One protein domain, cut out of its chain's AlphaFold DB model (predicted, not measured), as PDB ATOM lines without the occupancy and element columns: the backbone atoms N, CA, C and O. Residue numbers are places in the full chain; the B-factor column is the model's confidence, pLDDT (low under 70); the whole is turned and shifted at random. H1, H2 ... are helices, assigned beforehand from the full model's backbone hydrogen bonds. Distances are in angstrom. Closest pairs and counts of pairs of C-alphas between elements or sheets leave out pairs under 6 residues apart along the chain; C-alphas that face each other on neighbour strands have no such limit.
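This is residues 39 to 90 of the 92 residues of a protein of Burkholderia ubonensis (UniProt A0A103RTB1). Three helices form a loose triangle: H1 and H3, equally long in residues, are set steeply aslant to each other, and the short H2 is off to the side of both. The stretch before H1 makes one end of the long axis, and the loop from H1 to H2 makes the other. The printed part has 52 residues with three named helices, in the order H1, H2, H3, and no named strand; its class is all helix. It is compact, with a radius of gyration of the C-alphas of 10.6 A, and only just elongated, with spans of 30 by 20 by 18 A.

Residues 39 to 49 come before the first named helix. H1, residues 50 to 60, begins at C-alpha 50 (154.550, 36.425, 44.715) and is 15.5 A long from first to last C-alpha. H2 is residues 71 to 74. H3, residues 79 to 89, is 15.0 A long and ends at C-alpha 89 (138.459, 35.435, 40.054).

H1 and H3 are close but not clearly touching; their closest C-alphas, those of Val 57 and Leu 86, are 7.6 A apart. They run the same way at a steep tilt of 49 degrees. H2 and H3 are close but not clearly touching, with the C-alphas of Ile 73 and Phe 82 closest at 7.6 A. H1 and H2 are only just apart, 8.4 A at the closest. In H1 and H3 every O i to N i+4 pair is within hydrogen-bond range; H2 is too short for such a pair.

The two C-alphas farthest apart, those of Ala 40 and Asp 65, are 31.3 A apart. The printed part has no cut. The link from H1 to H2 is short and that from H2 to H3 is tight. The mean pLDDT of the printed part is 81.7; residues 64 to 65, 67 and 90 are under 70.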
ATOM      1  N   ASP A  39     144.195  52.358  46.183       88.31
ATOM      2  CA  ASP A  39     144.036  51.688  44.886       88.31
ATOM      3  C   ASP A  39     145.120  52.072  43.854       88.31
ATOM      4  O   ASP A  39     145.436  51.258  42.987       88.31
ATOM      5  N   ALA A  40     145.721  53.264  43.947       90.12
ATOM      6  CA  ALA A  40     146.809  53.705  43.073       90.12
ATOM      7  C   ALA A  40     148.203  53.290  43.578       90.12
ATOM      8  O   ALA A  40     149.184  53.445  42.849       90.12
ATOM      9  N   SER A  41     148.304  52.753  44.798       90.69
ATOM     10  CA  SER A  41     149.569  52.266  45.348       90.69
ATOM     11  C   SER A  41     150.141  51.136  44.486       90.69
ATOM     12  O   SER A  41     149.423  50.215  44.084       90.69
ATOM     13  N   SER A  42     151.452  51.176  44.238       90.06
ATOM     14  CA  SER A  42     152.159  50.107  43.530       90.06
ATOM     15  C   SER A  42     152.250  48.850  44.389       90.06
ATOM     16  O   SER A  42     152.641  48.914  45.557       90.06
ATOM     17  N   LEU A  43     151.970  47.690  43.789       87.50
ATOM     18  CA  LEU A  43     152.112  46.385  44.439       87.50
ATOM     19  C   LEU A  43     153.537  46.178  44.968       87.50
ATOM     20  O   LEU A  43     153.730  45.759  46.108       87.50
ATOM     21  N   ALA A  44     154.545  46.562  44.185       86.31
ATOM     22  CA  ALA A  44     155.939  46.438  44.594       86.31
ATOM     23  C   ALA A  44     156.287  47.362  45.780       86.31
ATOM     24  O   ALA A  44     157.027  46.963  46.678       86.31
ATOM     25  N   GLU A  45     155.737  48.579  45.826       87.12
ATOM     26  CA  GLU A  45     156.056  49.569  46.872       87.12
ATOM     27  C   GLU A  45     155.447  49.234  48.238       87.12
ATOM     28  O   GLU A  45     156.021  49.571  49.284       87.12
ATOM     29  N   ILE A  46     154.305  48.543  48.237       88.56
ATOM     30  CA  ILE A  46     153.650  48.048  49.455       88.56
ATOM     31  C   ILE A  46     154.203  46.688  49.906       88.56
ATOM     32  O   ILE A  46     153.839  46.202  50.977       88.56
ATOM     33  N   GLY A  47     155.121  46.096  49.131       85.56
ATOM     34  CA  GLY A  47     155.736  44.803  49.427       85.56
ATOM     35  C   GLY A  47     154.855  43.609  49.064       85.56
ATOM     36  O   GLY A  47     154.931  42.577  49.723       85.56
ATOM     37  N   MET A  48     154.002  43.751  48.050       87.44
ATOM     38  CA  MET A  48     153.236  42.645  47.492       87.44
ATOM     39  C   MET A  48     154.124  41.841  46.531       87.44
ATOM     40  O   MET A  48     154.239  42.157  45.348       87.44
ATOM     41  N   ASP A  49     154.774  40.808  47.059       85.81
ATOM     42  CA  ASP A  49     155.529  39.818  46.287       85.81
ATOM     43  C   ASP A  49     154.678  38.581  45.924       85.81
ATOM     44  O   ASP A  49     153.519  38.458  46.324       85.81
ATOM     45  N   SER A  50     155.247  37.638  45.167       80.44
ATOM     46  CA  SER A  50     154.550  36.425  44.715       80.44
ATOM     47  C   SER A  50     153.996  35.563  45.859       80.44
ATOM     48  O   SER A  50     152.929  34.965  45.711       80.44
ATOM     49  N   LEU A  51     154.658  35.527  47.019       83.81
ATOM     50  CA  LEU A  51     154.157  34.830  48.203       83.81
ATOM     51  C   LEU A  51     153.042  35.627  48.886       83.81
ATOM     52  O   LEU A  51     152.076  35.028  49.358       83.81
ATOM     53  N   ALA A  52     153.153  36.956  48.943       86.81
ATOM     54  CA  ALA A  52     152.090  37.818  49.458       86.81
ATOM     55  C   ALA A  52     150.807  37.672  48.624       86.81
ATOM     56  O   ALA A  52     149.733  37.464  49.186       86.81
ATOM     57  N   VAL A  53     150.934  37.667  47.296       85.44
ATOM     58  CA  VAL A  53     149.835  37.376  46.366       85.44
ATOM     59  C   VAL A  53     149.222  36.012  46.670       85.44
ATOM     60  O   VAL A  53     148.014  35.926  46.880       85.44
ATOM     61  N   LEU A  54     150.035  34.952  46.738       82.94
ATOM     62  CA  LEU A  54     149.531  33.602  46.997       82.94
ATOM     63  C   LEU A  54     148.802  33.525  48.345       82.94
ATOM     64  O   LEU A  54     147.745  32.909  48.434       82.94
ATOM     65  N   ARG A  55     149.315  34.192  49.387       85.88
ATOM     66  CA  ARG A  55     148.650  34.299  50.697       85.88
ATOM     67  C   ARG A  55     147.296  34.993  50.610       85.88
ATOM     68  O   ARG A  55     146.358  34.531  51.245       85.88
ATOM     69  N   VAL A  56     147.175  36.074  49.838       87.19
ATOM     70  CA  VAL A  56     145.883  36.751  49.631       87.19
ATOM     71  C   VAL A  56     144.912  35.830  48.898       87.19
ATOM     72  O   VAL A  56     143.780  35.659  49.344       87.19
ATOM     73  N   VAL A  57     145.355  35.204  47.806       83.88
ATOM     74  CA  VAL A  57     144.502  34.334  46.991       83.88
ATOM     75  C   VAL A  57     144.041  33.111  47.783       83.88
ATOM     76  O   VAL A  57     142.852  32.818  47.794       83.88
ATOM     77  N   THR A  58     144.938  32.448  48.512       81.94
ATOM     78  CA  THR A  58     144.604  31.296  49.373       81.94
ATOM     79  C   THR A  58     143.745  31.671  50.577       81.94
ATOM     80  O   THR A  58     142.874  30.897  50.952       81.94
ATOM     81  N   ALA A  59     143.946  32.849  51.177       83.25
ATOM     82  CA  ALA A  59     143.120  33.309  52.296       83.25
ATOM     83  C   ALA A  59     141.679  33.605  51.877       83.25
ATOM     84  O   ALA A  59     140.762  33.509  52.692       83.25
ATOM     85  N   LEU A  60     141.495  34.003  50.621       81.81
ATOM     86  CA  LEU A  60     140.179  34.230  50.064       81.81
ATOM     87  C   LEU A  60     139.598  32.905  49.539       81.81
ATOM     88  O   LEU A  60     138.429  32.637  49.795       81.81
ATOM     89  N   SER A  61     140.384  32.057  48.863       78.56
ATOM     90  CA  SER A  61     139.873  30.882  48.145       78.56
ATOM     91  C   SER A  61     139.167  29.896  49.074       78.56
ATOM     92  O   SER A  61     139.757  29.377  50.018       78.56
ATOM     93  N   LYS A  62     137.903  29.586  48.767       71.44
ATOM     94  CA  LYS A  62     137.165  28.498  49.427       71.44
ATOM     95  C   LYS A  62     137.503  27.121  48.866       71.44
ATOM     96  O   LYS A  62     137.172  26.121  49.493       71.44
ATOM     97  N   ASP A  63     138.146  27.086  47.703       70.94
ATOM     98  CA  ASP A  63     138.550  25.865  47.022       70.94
ATOM     99  C   ASP A  63     140.088  25.768  47.005       70.94
ATOM    100  O   ASP A  63     140.744  26.647  46.429       70.94
ATOM    101  N   PRO A  64     140.678  24.765  47.679       66.44
ATOM    102  CA  PRO A  64     142.127  24.596  47.754       66.44
ATOM    103  C   PRO A  64     142.749  23.992  46.483       66.44
ATOM    104  O   PRO A  64     143.965  24.077  46.334       66.44
ATOM    105  N   ASP A  65     141.949  23.407  45.588       68.31
ATOM    106  CA  ASP A  65     142.393  22.784  44.331       68.31
ATOM    107  C   ASP A  65     142.314  23.754  43.143       68.31
ATOM    108  O   ASP A  65     142.726  23.441  42.026       68.31
ATOM    109  N   ARG A  66     141.796  24.964  43.372       70.94
ATOM    110  CA  ARG A  66     141.687  25.973  42.331       70.94
ATOM    111  C   ARG A  66     143.060  26.432  41.854       70.94
ATOM    112  O   ARG A  66     143.792  27.123  42.561       70.94
ATOM    113  N   GLU A  67     143.339  26.132  40.593       69.88
ATOM    114  CA  GLU A  67     144.509  26.647  39.900       69.88
ATOM    115  C   GLU A  67     144.375  28.153  39.666       69.88
ATOM    116  O   GLU A  67     143.350  28.666  39.206       69.88
ATOM    117  N   VAL A  68     145.435  28.871  40.019       71.25
ATOM    118  CA  VAL A  68     145.539  30.315  39.863       71.25
ATOM    119  C   VAL A  68     146.589  30.573  38.803       71.25
ATOM    120  O   VAL A  68     147.758  30.239  39.000       71.25
ATOM    121  N   ASP A  69     146.181  31.192  37.701       73.69
ATOM    122  CA  ASP A  69     147.129  31.616  36.683       73.69
ATOM    123  C   ASP A  69     147.913  32.833  37.196       73.69
ATOM    124  O   ASP A  69     147.442  33.973  37.201       73.69
ATOM    125  N   LEU A  70     149.123  32.569  37.693       70.25
ATOM    126  CA  LEU A  70     150.019  33.603  38.200       70.25
ATOM    127  C   LEU A  70     150.574  34.492  37.076       70.25
ATOM    128  O   LEU A  70     151.066  35.576  37.381       70.25
ATOM    129  N   ALA A  71     150.501  34.084  35.802       75.62
ATOM    130  CA  ALA A  71     150.958  34.915  34.691       75.62
ATOM    131  C   ALA A  71     150.060  36.147  34.521       75.62
ATOM    132  O   ALA A  71     150.572  37.237  34.283       75.62
ATOM    133  N   GLU A  72     148.751  36.018  34.772       75.19
ATOM    134  CA  GLU A  72     147.826  37.162  34.800       75.19
ATOM    135  C   GLU A  72     148.141  38.173  35.916       75.19
ATOM    136  O   GLU A  72     147.673  39.311  35.876       75.19
ATOM    137  N   ILE A  73     148.918  37.768  36.924       74.62
ATOM    138  CA  ILE A  73     149.292  38.607  38.067       74.62
ATOM    139  C   ILE A  73     150.558  39.418  37.768       74.62
ATOM    140  O   ILE A  73     150.719  40.516  38.296       74.62
ATOM    141  N   VAL A  74     151.443  38.913  36.901       73.31
ATOM    142  CA  VAL A  74     152.724  39.560  36.562       73.31
ATOM    143  C   VAL A  74     152.524  40.943  35.932       73.31
ATOM    144  O   VAL A  74     153.344  41.839  36.144       73.31
ATOM    145  N   ASP A  75     151.426  41.138  35.204       80.38
ATOM    146  CA  ASP A  75     151.084  42.416  34.575       80.38
ATOM    147  C   ASP A  75     150.431  43.428  35.532       80.38
ATOM    148  O   ASP A  75     150.352  44.614  35.209       80.38
ATOM    149  N   LEU A  76     150.002  43.013  36.728       85.56
ATOM    150  CA  LEU A  76     149.341  43.904  37.681       85.56
ATOM    151  C   LEU A  76     150.376  44.815  38.342       85.56
ATOM    152  O   LEU A  76     151.369  44.358  38.914       85.56
ATOM    153  N   ARG A  77     150.152  46.129  38.283       86.62
ATOM    154  CA  ARG A  77     151.092  47.122  38.823       86.62
ATOM    155  C   ARG A  77     150.578  47.763  40.097       86.62
ATOM    156  O   ARG A  77     151.378  48.126  40.957       86.62
ATOM    157  N   THR A  78     149.262  47.866  40.239       92.19
ATOM    158  CA  THR A  78     148.599  48.600  41.317       92.19
ATOM    159  C   THR A  78     147.664  47.726  42.148       92.19
ATOM    160  O   THR A  78     147.187  46.672  41.714       92.19
ATOM    161  N   VAL A  79     147.357  48.186  43.362       90.12
ATOM    162  CA  VAL A  79     146.374  47.532  44.237       90.12
ATOM    163  C   VAL A  79     144.985  47.490  43.605       90.12
ATOM    164  O   VAL A  79     144.288  46.487  43.748       90.12
ATOM    165  N   GLY A  80     144.581  48.543  42.892       88.56
ATOM    166  CA  GLY A  80     143.282  48.603  42.225       88.56
ATOM    167  C   GLY A  80     143.138  47.537  41.140       88.56
ATOM    168  O   GLY A  80     142.108  46.857  41.078       88.56
ATOM    169  N   GLU A  81     144.186  47.328  40.339       90.06
ATOM    170  CA  GLU A  81     144.247  46.251  39.344       90.06
ATOM    171  C   GLU A  81     144.180  44.873  40.009       90.06
ATOM    172  O   GLU A  81     143.410  44.013  39.579       90.06
ATOM    173  N   PHE A  82     144.904  44.683  41.115       88.94
ATOM    174  CA  PHE A  82     144.870  43.436  41.875       88.94
ATOM    175  C   PHE A  82     143.507  43.147  42.507       88.94
ATOM    176  O   PHE A  82     142.992  42.035  42.387       88.94
ATOM    177  N   ARG A  83     142.858  44.150  43.108       88.44
ATOM    178  CA  ARG A  83     141.497  44.014  43.645       88.44
ATOM    179  C   ARG A  83     140.502  43.687  42.537       88.44
ATOM    180  O   ARG A  83     139.630  42.842  42.730       88.44
ATOM    181  N   HIS A  84     140.623  44.334  41.379       88.12
ATOM    182  CA  HIS A  84     139.772  44.033  40.233       88.12
ATOM    183  C   HIS A  84     139.980  42.596  39.746       88.12
ATOM    184  O   HIS A  84     139.005  41.877  39.526       88.12
ATOM    185  N   TRP A  85     141.233  42.147  39.646       87.62
ATOM    186  CA  TRP A  85     141.555  40.771  39.289       87.62
ATOM    187  C   TRP A  85     140.962  39.771  40.299       87.62
ATOM    188  O   TRP A  85     140.251  38.862  39.879       87.62
ATOM    189  N   LEU A  86     141.107  39.996  41.613       85.44
ATOM    190  CA  LEU A  86     140.518  39.142  42.660       85.44
ATOM    191  C   LEU A  86     138.988  39.054  42.572       85.44
ATOM    192  O   LEU A  86     138.415  37.978  42.746       85.44
ATOM    193  N   ARG A  87     138.313  40.165  42.250       82.75
ATOM    194  CA  ARG A  87     136.861  40.172  42.021       82.75
ATOM    195  C   ARG A  87     136.463  39.343  40.802       82.75
ATOM    196  O   ARG A  87     135.453  38.652  40.865       82.75
ATOM    197  N   ARG A  88     137.236  39.396  39.708       81.25
ATOM    198  CA  ARG A  88     136.992  38.569  38.507       81.25
ATOM    199  C   ARG A  88     137.241  37.096  38.772       81.25
ATOM    200  O   ARG A  88     136.500  36.260  38.269       81.25
ATOM    201  N   GLN A  89     138.244  36.794  39.592       73.25
ATOM    202  CA  GLN A  89     138.459  35.435  40.054       73.25
ATOM    203  C   GLN A  89     137.311  34.962  40.941       73.25
ATOM    204  O   GLN A  89     137.198  33.759  41.104       73.25
ATOM    205  N   ALA A  90     136.429  35.843  41.437       57.59
ATOM    206  CA  ALA A  90     135.166  35.499  42.089       57.59
ATOM    207  C   ALA A  90     135.309  34.227  42.921       57.59
ATOM    208  O   ALA A  90     134.812  33.160  42.575       57.59
TER     209      ALA A  90